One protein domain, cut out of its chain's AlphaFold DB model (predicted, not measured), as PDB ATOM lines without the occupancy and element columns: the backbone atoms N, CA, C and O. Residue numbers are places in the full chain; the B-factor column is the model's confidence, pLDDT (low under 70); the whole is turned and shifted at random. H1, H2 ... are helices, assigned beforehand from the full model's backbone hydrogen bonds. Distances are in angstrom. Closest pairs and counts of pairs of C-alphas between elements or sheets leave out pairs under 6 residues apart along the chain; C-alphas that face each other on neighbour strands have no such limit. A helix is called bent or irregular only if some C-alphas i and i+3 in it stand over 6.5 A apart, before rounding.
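Overview. This is residues 23 to 81 of the 458 residues of the protein "Pleckstrin (PH) domain-containing protein" of Tieghemostelium lacteum (UniProt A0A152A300). Two short helical hairpins, H1 with H2 and H4 with H5, are set crosswise to each other, and the short H3 leads from one to the other at one side. The hairpins meet loosely, with few close C-alphas between them. The printed part has 59 residues with five named helices, in the order H1 to H5, and no named strand; the class is all helix. It is compact, with a radius of gyration of the C-alphas of 9.8 A, and its rounded outline spans 24 by 21 by 19 A.

Arrangement. H1, residues 23 to 31, and H2, residues 36 to 44, form a hairpin: they touch, closest at the C-alphas of Gln 26 and Ile 39, 6.1 A apart, at a shallow tilt of 17 degrees, opposite ways. H3, residues 49 to 54, is apart from H2. H4, residues 56 to 65, and H5, residues 70 to 80, form the other hairpin: they touch, closest at the C-alphas of Glu 60 and Ala 73, 4.8 A apart, at a shallow tilt of 20 degrees, opposite ways. H1 and H5 are close but not clearly touching, about perpendicular at 77 degrees; their closest C-alphas, of Cys 29 and Ile 76, are 7.7 A apart. H1 and H4 are apart. Every O i to N i+4 pair is within hydrogen-bond range in H1 and H3, against 4 of 5 in H2, 4 of 6 in H4 and 6 of 7 in H5.

Along the chain. H1 is 12.8 A long from C-alpha 23 at (285.112, 251.557, 345.620), and H2 12.0 A. H3 measures 8.6 A. H4, 14.5 A, is irregular: C-alphas 57 and 60 are 8.5 A apart. H5, 15.7 A, ends with C-alpha 80 at (274.825, 263.599, 336.135).

Size, cuts and confidence. The farthest C-alphas, of Asp 44 and Asn 81, are 24.8 A apart. The printed part has no cut, and its four links are tight. Mean pLDDT of the printed part is 81.5; residues 57, 60, 70 to 74, 78 and 81 are under 70.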
ATOM      1  N   GLU A  23     285.329 251.350 344.187       92.50
ATOM      2  CA  GLU A  23     285.112 251.557 345.620       92.50
ATOM      3  C   GLU A  23     284.609 252.979 345.915       92.50
ATOM      4  O   GLU A  23     283.664 253.157 346.682       92.50
ATOM      5  N   SER A  24     285.186 253.992 345.266       92.00
ATOM      6  CA  SER A  24     284.743 255.383 345.372       92.00
ATOM      7  C   SER A  24     283.322 255.567 344.839       92.00
ATOM      8  O   SER A  24     282.517 256.234 345.481       92.00
ATOM      9  N   VAL A  25     282.975 254.918 343.721       92.38
ATOM     10  CA  VAL A  25     281.599 254.924 343.191       92.38
ATOM     11  C   VAL A  25     280.618 254.285 344.177       92.38
ATOM     12  O   VAL A  25     279.569 254.862 344.439       92.38
ATOM     13  N   GLN A  26     280.957 253.142 344.780       93.62
ATOM     14  CA  GLN A  26     280.095 252.504 345.785       93.62
ATOM     15  C   GLN A  26     279.876 253.394 347.011       93.62
ATOM     16  O   GLN A  26     278.746 253.519 347.477       93.62
ATOM     17  N   LYS A  27     280.939 254.016 347.539       91.69
ATOM     18  CA  LYS A  27     280.845 254.924 348.693       91.69
ATOM     19  C   LYS A  27     279.965 256.131 348.382       91.69
ATOM     20  O   LYS A  27     279.125 256.484 349.203       91.69
ATOM     21  N   TRP A  28     280.099 256.701 347.190       93.81
ATOM     22  CA  TRP A  28     279.227 257.772 346.716       93.81
ATOM     23  C   TRP A  28     277.762 257.331 346.585       93.81
ATOM     24  O   TRP A  28     276.883 258.021 347.095       93.81
ATOM     25  N   CYS A  29     277.488 256.150 346.014       89.06
ATOM     26  CA  CYS A  29     276.126 255.612 345.922       89.06
ATOM     27  C   CYS A  29     275.451 255.487 347.299       89.06
ATOM     28  O   CYS A  29     274.259 255.758 347.417       89.06
ATOM     29  N   LYS A  30     276.202 255.141 348.357       89.81
ATOM     30  CA  LYS A  30     275.668 255.123 349.734       89.81
ATOM     31  C   LYS A  30     275.250 256.513 350.207       89.81
ATOM     32  O   LYS A  30     274.227 256.642 350.867       89.81
ATOM     33  N   VAL A  31     276.032 257.541 349.875       87.06
ATOM     34  CA  VAL A  31     275.767 258.927 350.293       87.06
ATOM     35  C   VAL A  31     274.515 259.495 349.630       87.06
ATOM     36  O   VAL A  31     273.754 260.191 350.292       87.06
ATOM     37  N   ILE A  32     274.251 259.152 348.368       80.62
ATOM     38  CA  ILE A  32     273.031 259.578 347.661       80.62
ATOM     39  C   ILE A  32     271.818 258.658 347.921       80.62
ATOM     40  O   ILE A  32     270.790 258.815 347.273       80.62
ATOM     41  N   GLY A  33     271.921 257.703 348.855       81.81
ATOM     42  CA  GLY A  33     270.788 256.894 349.314       81.81
ATOM     43  C   GLY A  33     270.466 255.641 348.491       81.81
ATOM     44  O   GLY A  33     269.373 255.096 348.641       81.81
ATOM     45  N   ILE A  34     271.385 255.143 347.654       84.88
ATOM     46  CA  ILE A  34     271.157 253.902 346.893       84.88
ATOM     47  C   ILE A  34     271.147 252.685 347.841       84.88
ATOM     48  O   ILE A  34     272.078 252.529 348.638       84.88
ATOM     49  N   PRO A  35     270.153 251.777 347.753       84.31
ATOM     50  CA  PRO A  35     270.096 250.568 348.573       84.31
ATOM     51  C   PRO A  35     271.307 249.641 348.380       84.31
ATOM     52  O   PRO A  35     271.797 249.453 347.266       84.31
ATOM     53  N   GLU A  36     271.752 248.966 349.448       88.62
ATOM     54  CA  GLU A  36     272.921 248.066 349.403       88.62
ATOM     55  C   GLU A  36     272.753 246.913 348.387       88.62
ATOM     56  O   GLU A  36     273.736 246.445 347.807       88.62
ATOM     57  N   SER A  37     271.513 246.479 348.127       86.88
ATOM     58  CA  SER A  37     271.185 245.484 347.097       86.88
ATOM     59  C   SER A  37     271.562 245.947 345.688       86.88
ATOM     60  O   SER A  37     272.129 245.170 344.923       86.88
ATOM     61  N   ASP A  38     271.329 247.218 345.363       84.88
ATOM     62  CA  ASP A  38     271.691 247.814 344.074       84.88
ATOM     63  C   ASP A  38     273.182 248.170 344.016       84.88
ATOM     64  O   ASP A  38     273.844 247.963 342.995       84.88
ATOM     65  N   ILE A  39     273.763 248.612 345.136       93.94
ATOM     66  CA  ILE A  39     275.213 248.848 345.248       93.94
ATOM     67  C   ILE A  39     275.997 247.556 345.002       93.94
ATOM     68  O   ILE A  39     277.053 247.585 344.365       93.94
ATOM     69  N   LYS A  40     275.470 246.403 345.428       92.25
ATOM     70  CA  LYS A  40     276.043 245.095 345.096       92.25
ATOM     71  C   LYS A  40     276.096 244.864 343.584       92.25
ATOM     72  O   LYS A  40     277.129 244.417 343.100       92.25
ATOM     73  N   HIS A  41     275.060 245.217 342.823       91.94
ATOM     74  CA  HIS A  41     275.088 245.099 341.359       91.94
ATOM     75  C   HIS A  41     276.135 246.025 340.715       91.94
ATOM     76  O   HIS A  41     276.848 245.604 339.802       91.94
ATOM     77  N   ILE A  42     276.313 247.239 341.242       90.94
ATOM     78  CA  ILE A  42     277.358 248.195 340.820       90.94
ATOM     79  C   ILE A  42     278.768 247.657 341.127       90.94
ATOM     80  O   ILE A  42     279.690 247.796 340.315       90.94
ATOM     81  N   ARG A  43     278.949 247.016 342.285       93.56
ATOM     82  CA  ARG A  43     280.198 246.354 342.687       93.56
ATOM     83  C   ARG A  43     280.512 245.150 341.807       93.56
ATOM     84  O   ARG A  43     281.608 245.062 341.263       93.56
ATOM     85  N   ASP A  44     279.555 244.242 341.658       91.62
ATOM     86  CA  ASP A  44     279.746 242.957 340.986       91.62
ATOM     87  C   ASP A  44     279.996 243.153 339.471       91.62
ATOM     88  O   ASP A  44     280.724 242.375 338.859       91.62
ATOM     89  N   ASN A  45     279.495 244.250 338.881       91.88
ATOM     90  CA  ASN A  45     279.804 244.672 337.505       91.88
ATOM     91  C   ASN A  45     281.040 245.592 337.389       91.88
ATOM     92  O   ASN A  45     281.347 246.075 336.299       91.88
ATOM     93  N   ASN A  46     281.763 245.842 338.488       93.56
ATOM     94  CA  ASN A  46     282.975 246.670 338.546       93.56
ATOM     95  C   ASN A  46     282.802 248.068 337.915       93.56
ATOM     96  O   ASN A  46     283.675 248.560 337.191       93.56
ATOM     97  N   ILE A  47     281.663 248.715 338.172       93.44
ATOM     98  CA  ILE A  47     281.338 250.029 337.612       93.44
ATOM     99  C   ILE A  47     282.249 251.104 338.217       93.44
ATOM    100  O   ILE A  47     282.314 251.278 339.432       93.44
ATOM    101  N   LYS A  48     282.972 251.821 337.354       92.25
ATOM    102  CA  LYS A  48     283.909 252.902 337.701       92.25
ATOM    103  C   LYS A  48     283.377 254.246 337.211       92.25
ATOM    104  O   LYS A  48     282.515 254.281 336.334       92.25
ATOM    105  N   GLY A  49     283.945 255.346 337.698       87.38
ATOM    106  CA  GLY A  49     283.520 256.695 337.323       87.38
ATOM    107  C   GLY A  49     283.538 256.930 335.813       87.38
ATOM    108  O   GLY A  49     282.557 257.417 335.266       87.38
ATOM    109  N   ARG A  50     284.578 256.470 335.099       85.88
ATOM    110  CA  ARG A  50     284.629 256.542 333.625       85.88
ATOM    111  C   ARG A  50     283.432 255.881 332.944       85.88
ATOM    112  O   ARG A  50     282.959 256.390 331.937       85.88
ATOM    113  N   TRP A  51     282.952 254.753 333.464       89.69
ATOM    114  CA  TRP A  51     281.802 254.065 332.880       89.69
ATOM    115  C   TRP A  51     280.531 254.904 333.035       89.69
ATOM    116  O   TRP A  51     279.801 255.067 332.063       89.69
ATOM    117  N   LEU A  52     280.320 255.499 334.215       86.50
ATOM    118  CA  LEU A  52     279.181 256.383 334.471       86.50
ATOM    119  C   LEU A  52     279.245 257.646 333.599       86.50
ATOM    120  O   LEU A  52     278.269 257.984 332.940       86.50
ATOM    121  N   VAL A  53     280.417 258.287 333.508       80.38
ATOM    122  CA  VAL A  53     280.631 259.488 332.681       80.38
ATOM    123  C   VAL A  53     280.373 259.208 331.197       80.38
ATOM    124  O   VAL A  53     279.709 259.999 330.534       80.38
ATOM    125  N   LEU A  54     280.848 258.074 330.668       75.31
ATOM    126  CA  LEU A  54     280.635 257.687 329.264       75.31
ATOM    127  C   LEU A  54     279.188 257.296 328.946       75.31
ATOM    128  O   LEU A  54     278.812 257.253 327.776       75.31
ATOM    129  N   LYS A  55     278.402 256.952 329.966       76.62
ATOM    130  CA  LYS A  55     277.003 256.534 329.840       76.62
ATOM    131  C   LYS A  55     276.028 257.576 330.369       76.62
ATOM    132  O   LYS A  55     274.848 257.280 330.441       76.62
ATOM    133  N   LYS A  56     276.484 258.783 330.710       75.19
ATOM    134  CA  LYS A  56     275.667 259.821 331.360       75.19
ATOM    135  C   LYS A  56     274.345 260.132 330.635       75.19
ATOM    136  O   LYS A  56     273.355 260.407 331.303       75.19
ATOM    137  N   ASP A  57     274.324 260.022 329.302       66.06
ATOM    138  CA  ASP A  57     273.163 260.338 328.455       66.06
ATOM    139  C   ASP A  57     272.170 259.160 328.331       66.06
ATOM    140  O   ASP A  57     271.044 259.341 327.885       66.06
ATOM    141  N   ASN A  58     272.569 257.942 328.717       73.69
ATOM    142  CA  ASN A  58     271.724 256.740 328.716       73.69
ATOM    143  C   ASN A  58     271.919 255.887 329.980       73.69
ATOM    144  O   ASN A  58     271.876 254.652 329.945       73.69
ATOM    145  N   LEU A  59     272.187 256.565 331.096       76.38
ATOM    146  CA  LEU A  59     272.706 255.940 332.305       76.38
ATOM    147  C   LEU A  59     271.664 255.044 332.967       76.38
ATOM    148  O   LEU A  59     272.010 253.971 333.454       76.38
ATOM    149  N   GLU A  60     270.399 255.456 332.911       69.38
ATOM    150  CA  GLU A  60     269.267 254.695 333.431       69.38
ATOM    151  C   GLU A  60     269.171 253.318 332.754       69.38
ATOM    152  O   GLU A  60     269.317 252.288 333.411       69.38
ATOM    153  N   GLU A  61     269.076 253.287 331.420       71.50
ATOM    154  CA  GLU A  61     269.011 252.045 330.638       71.50
ATOM    155  C   GLU A  61     270.250 251.161 330.861       71.50
ATOM    156  O   GLU A  61     270.160 249.934 330.983       71.50
ATOM    157  N   ALA A  62     271.435 251.775 330.922       74.31
ATOM    158  CA  ALA A  62     272.687 251.060 331.124       74.31
ATOM    159  C   ALA A  62     272.775 250.418 332.522       74.31
ATOM    160  O   ALA A  62     273.295 249.305 332.645       74.31
ATOM    161  N   LEU A  63     272.260 251.084 333.559       80.50
ATOM    162  CA  LEU A  63     272.224 250.582 334.934       80.50
ATOM    163  C   LEU A  63     271.135 249.512 335.120       80.50
ATOM    164  O   LEU A  63     271.390 248.475 335.738       80.50
ATOM    165  N   THR A  64     269.963 249.670 334.504       74.25
ATOM    166  CA  THR A  64     268.914 248.638 334.529       74.25
ATOM    167  C   THR A  64     269.371 247.343 333.854       74.25
ATOM    168  O   THR A  64     269.096 246.251 334.357       74.25
ATOM    169  N   LYS A  65     270.166 247.421 332.775       85.50
ATOM    170  CA  LYS A  65     270.763 246.238 332.115       85.50
ATOM    171  C   LYS A  65     271.674 245.419 333.028       85.50
ATOM    172  O   LYS A  65     271.790 244.209 332.836       85.50
ATOM    173  N   ILE A  66     272.291 246.045 334.030       84.81
ATOM    174  CA  ILE A  66     273.107 245.355 335.041       84.81
ATOM    175  C   ILE A  66     272.322 245.020 336.318       84.81
ATOM    176  O   ILE A  66     272.924 244.639 337.322       84.81
ATOM    177  N   LYS A  67     270.985 245.095 336.252       89.31
ATOM    178  CA  LYS A  67     270.023 244.780 337.319       89.31
ATOM    179  C   LYS A  67     270.000 245.756 338.497       89.31
ATOM    180  O   LYS A  67     269.522 245.391 339.563       89.31
ATOM    181  N   VAL A  68     270.475 246.986 338.313       73.62
ATOM    182  CA  VAL A  68     270.171 248.067 339.264       73.62
ATOM    183  C   VAL A  68     268.703 248.451 339.085       73.62
ATOM    184  O   VAL A  68     268.241 248.591 337.950       73.62
ATOM    185  N   SER A  69     267.960 248.592 340.185       70.00
ATOM    186  CA  SER A  69     266.546 248.975 340.127       70.00
ATOM    187  C   SER A  69     266.337 250.294 339.371       70.00
ATOM    188  O   SER A  69     267.202 251.171 339.383       70.00
ATOM    189  N   ALA A  70     265.181 250.445 338.715       61.38
ATOM    190  CA  ALA A  70     264.865 251.637 337.922       61.38
ATOM    191  C   ALA A  70     264.969 252.928 338.752       61.38
ATOM    192  O   ALA A  70     265.573 253.898 338.307       61.38
ATOM    193  N   ASN A  71     264.496 252.901 340.003       58.34
ATOM    194  CA  ASN A  71     264.578 254.049 340.909       58.34
ATOM    195  C   ASN A  71     266.032 254.427 341.224       58.34
ATOM    196  O   ASN A  71     266.410 255.585 341.093       58.34
ATOM    197  N   SER A  72     266.878 253.456 341.572       65.69
ATOM    198  CA  SER A  72     268.299 253.707 341.835       65.69
ATOM    199  C   SER A  72     269.059 254.162 340.586       65.69
ATOM    200  O   SER A  72     269.957 255.000 340.667       65.69
ATOM    201  N   ALA A  73     268.706 253.619 339.419       67.81
ATOM    202  CA  ALA A  73     269.279 254.006 338.134       67.81
ATOM    203  C   ALA A  73     268.920 255.456 337.771       67.81
ATOM    204  O   ALA A  73     269.789 256.213 337.332       67.81
ATOM    205  N   PHE A  74     267.670 255.848 338.023       65.44
ATOM    206  CA  PHE A  74     267.168 257.202 337.829       65.44
ATOM    207  C   PHE A  74     267.813 258.208 338.797       65.44
ATOM    208  O   PHE A  74     268.301 259.247 338.360       65.44
ATOM    209  N   GLU A  75     267.934 257.877 340.085       71.75
ATOM    210  CA  GLU A  75     268.620 258.726 341.077       71.75
ATOM    211  C   GLU A  75     270.091 258.980 340.712       71.75
ATOM    212  O   GLU A  75     270.581 260.110 340.777       71.75
ATOM    213  N   ILE A  76     270.807 257.948 340.247       76.56
ATOM    214  CA  ILE A  76     272.184 258.101 339.758       76.56
ATOM    215  C   ILE A  76     272.212 258.979 338.497       76.56
ATOM    216  O   ILE A  76     273.077 259.846 338.383       76.56
ATOM    217  N   TYR A  77     271.272 258.795 337.566       77.88
ATOM    218  CA  TYR A  77     271.145 259.610 336.352       77.88
ATOM    219  C   TYR A  77     270.916 261.098 336.657       77.88
ATOM    220  O   TYR A  77     271.578 261.950 336.054       77.88
ATOM    221  N   LEU A  78     270.060 261.423 337.630       67.31
ATOM    222  CA  LEU A  78     269.777 262.802 338.039       67.31
ATOM    223  C   LEU A  78     271.016 263.534 338.567       67.31
ATOM    224  O   LEU A  78     271.138 264.742 338.380       67.31
ATOM    225  N   LYS A  79     271.978 262.828 339.176       77.44
ATOM    226  CA  LYS A  79     273.235 263.450 339.634       77.44
ATOM    227  C   LYS A  79     274.138 263.890 338.482       77.44
ATOM    228  O   LYS A  79     274.854 264.876 338.621       77.44
ATOM    229  N   PHE A  80     274.099 263.195 337.346       70.69
ATOM    230  CA  PHE A  80     274.825 263.599 336.135       70.69
ATOM    231  C   PHE A  80     274.071 264.644 335.313       70.69
ATOM    232  O   PHE A  80     274.695 265.385 334.554       70.69
ATOM    233  N   ASN A  81     272.752 264.709 335.486       64.31
ATOM    234  CA  ASN A  81     271.856 265.591 334.754       64.31
ATOM    235  C   ASN A  81     270.994 266.396 335.741       64.31
ATOM    236  O   ASN A  81     269.771 266.226 335.766       64.31
TER     237      ASN A  81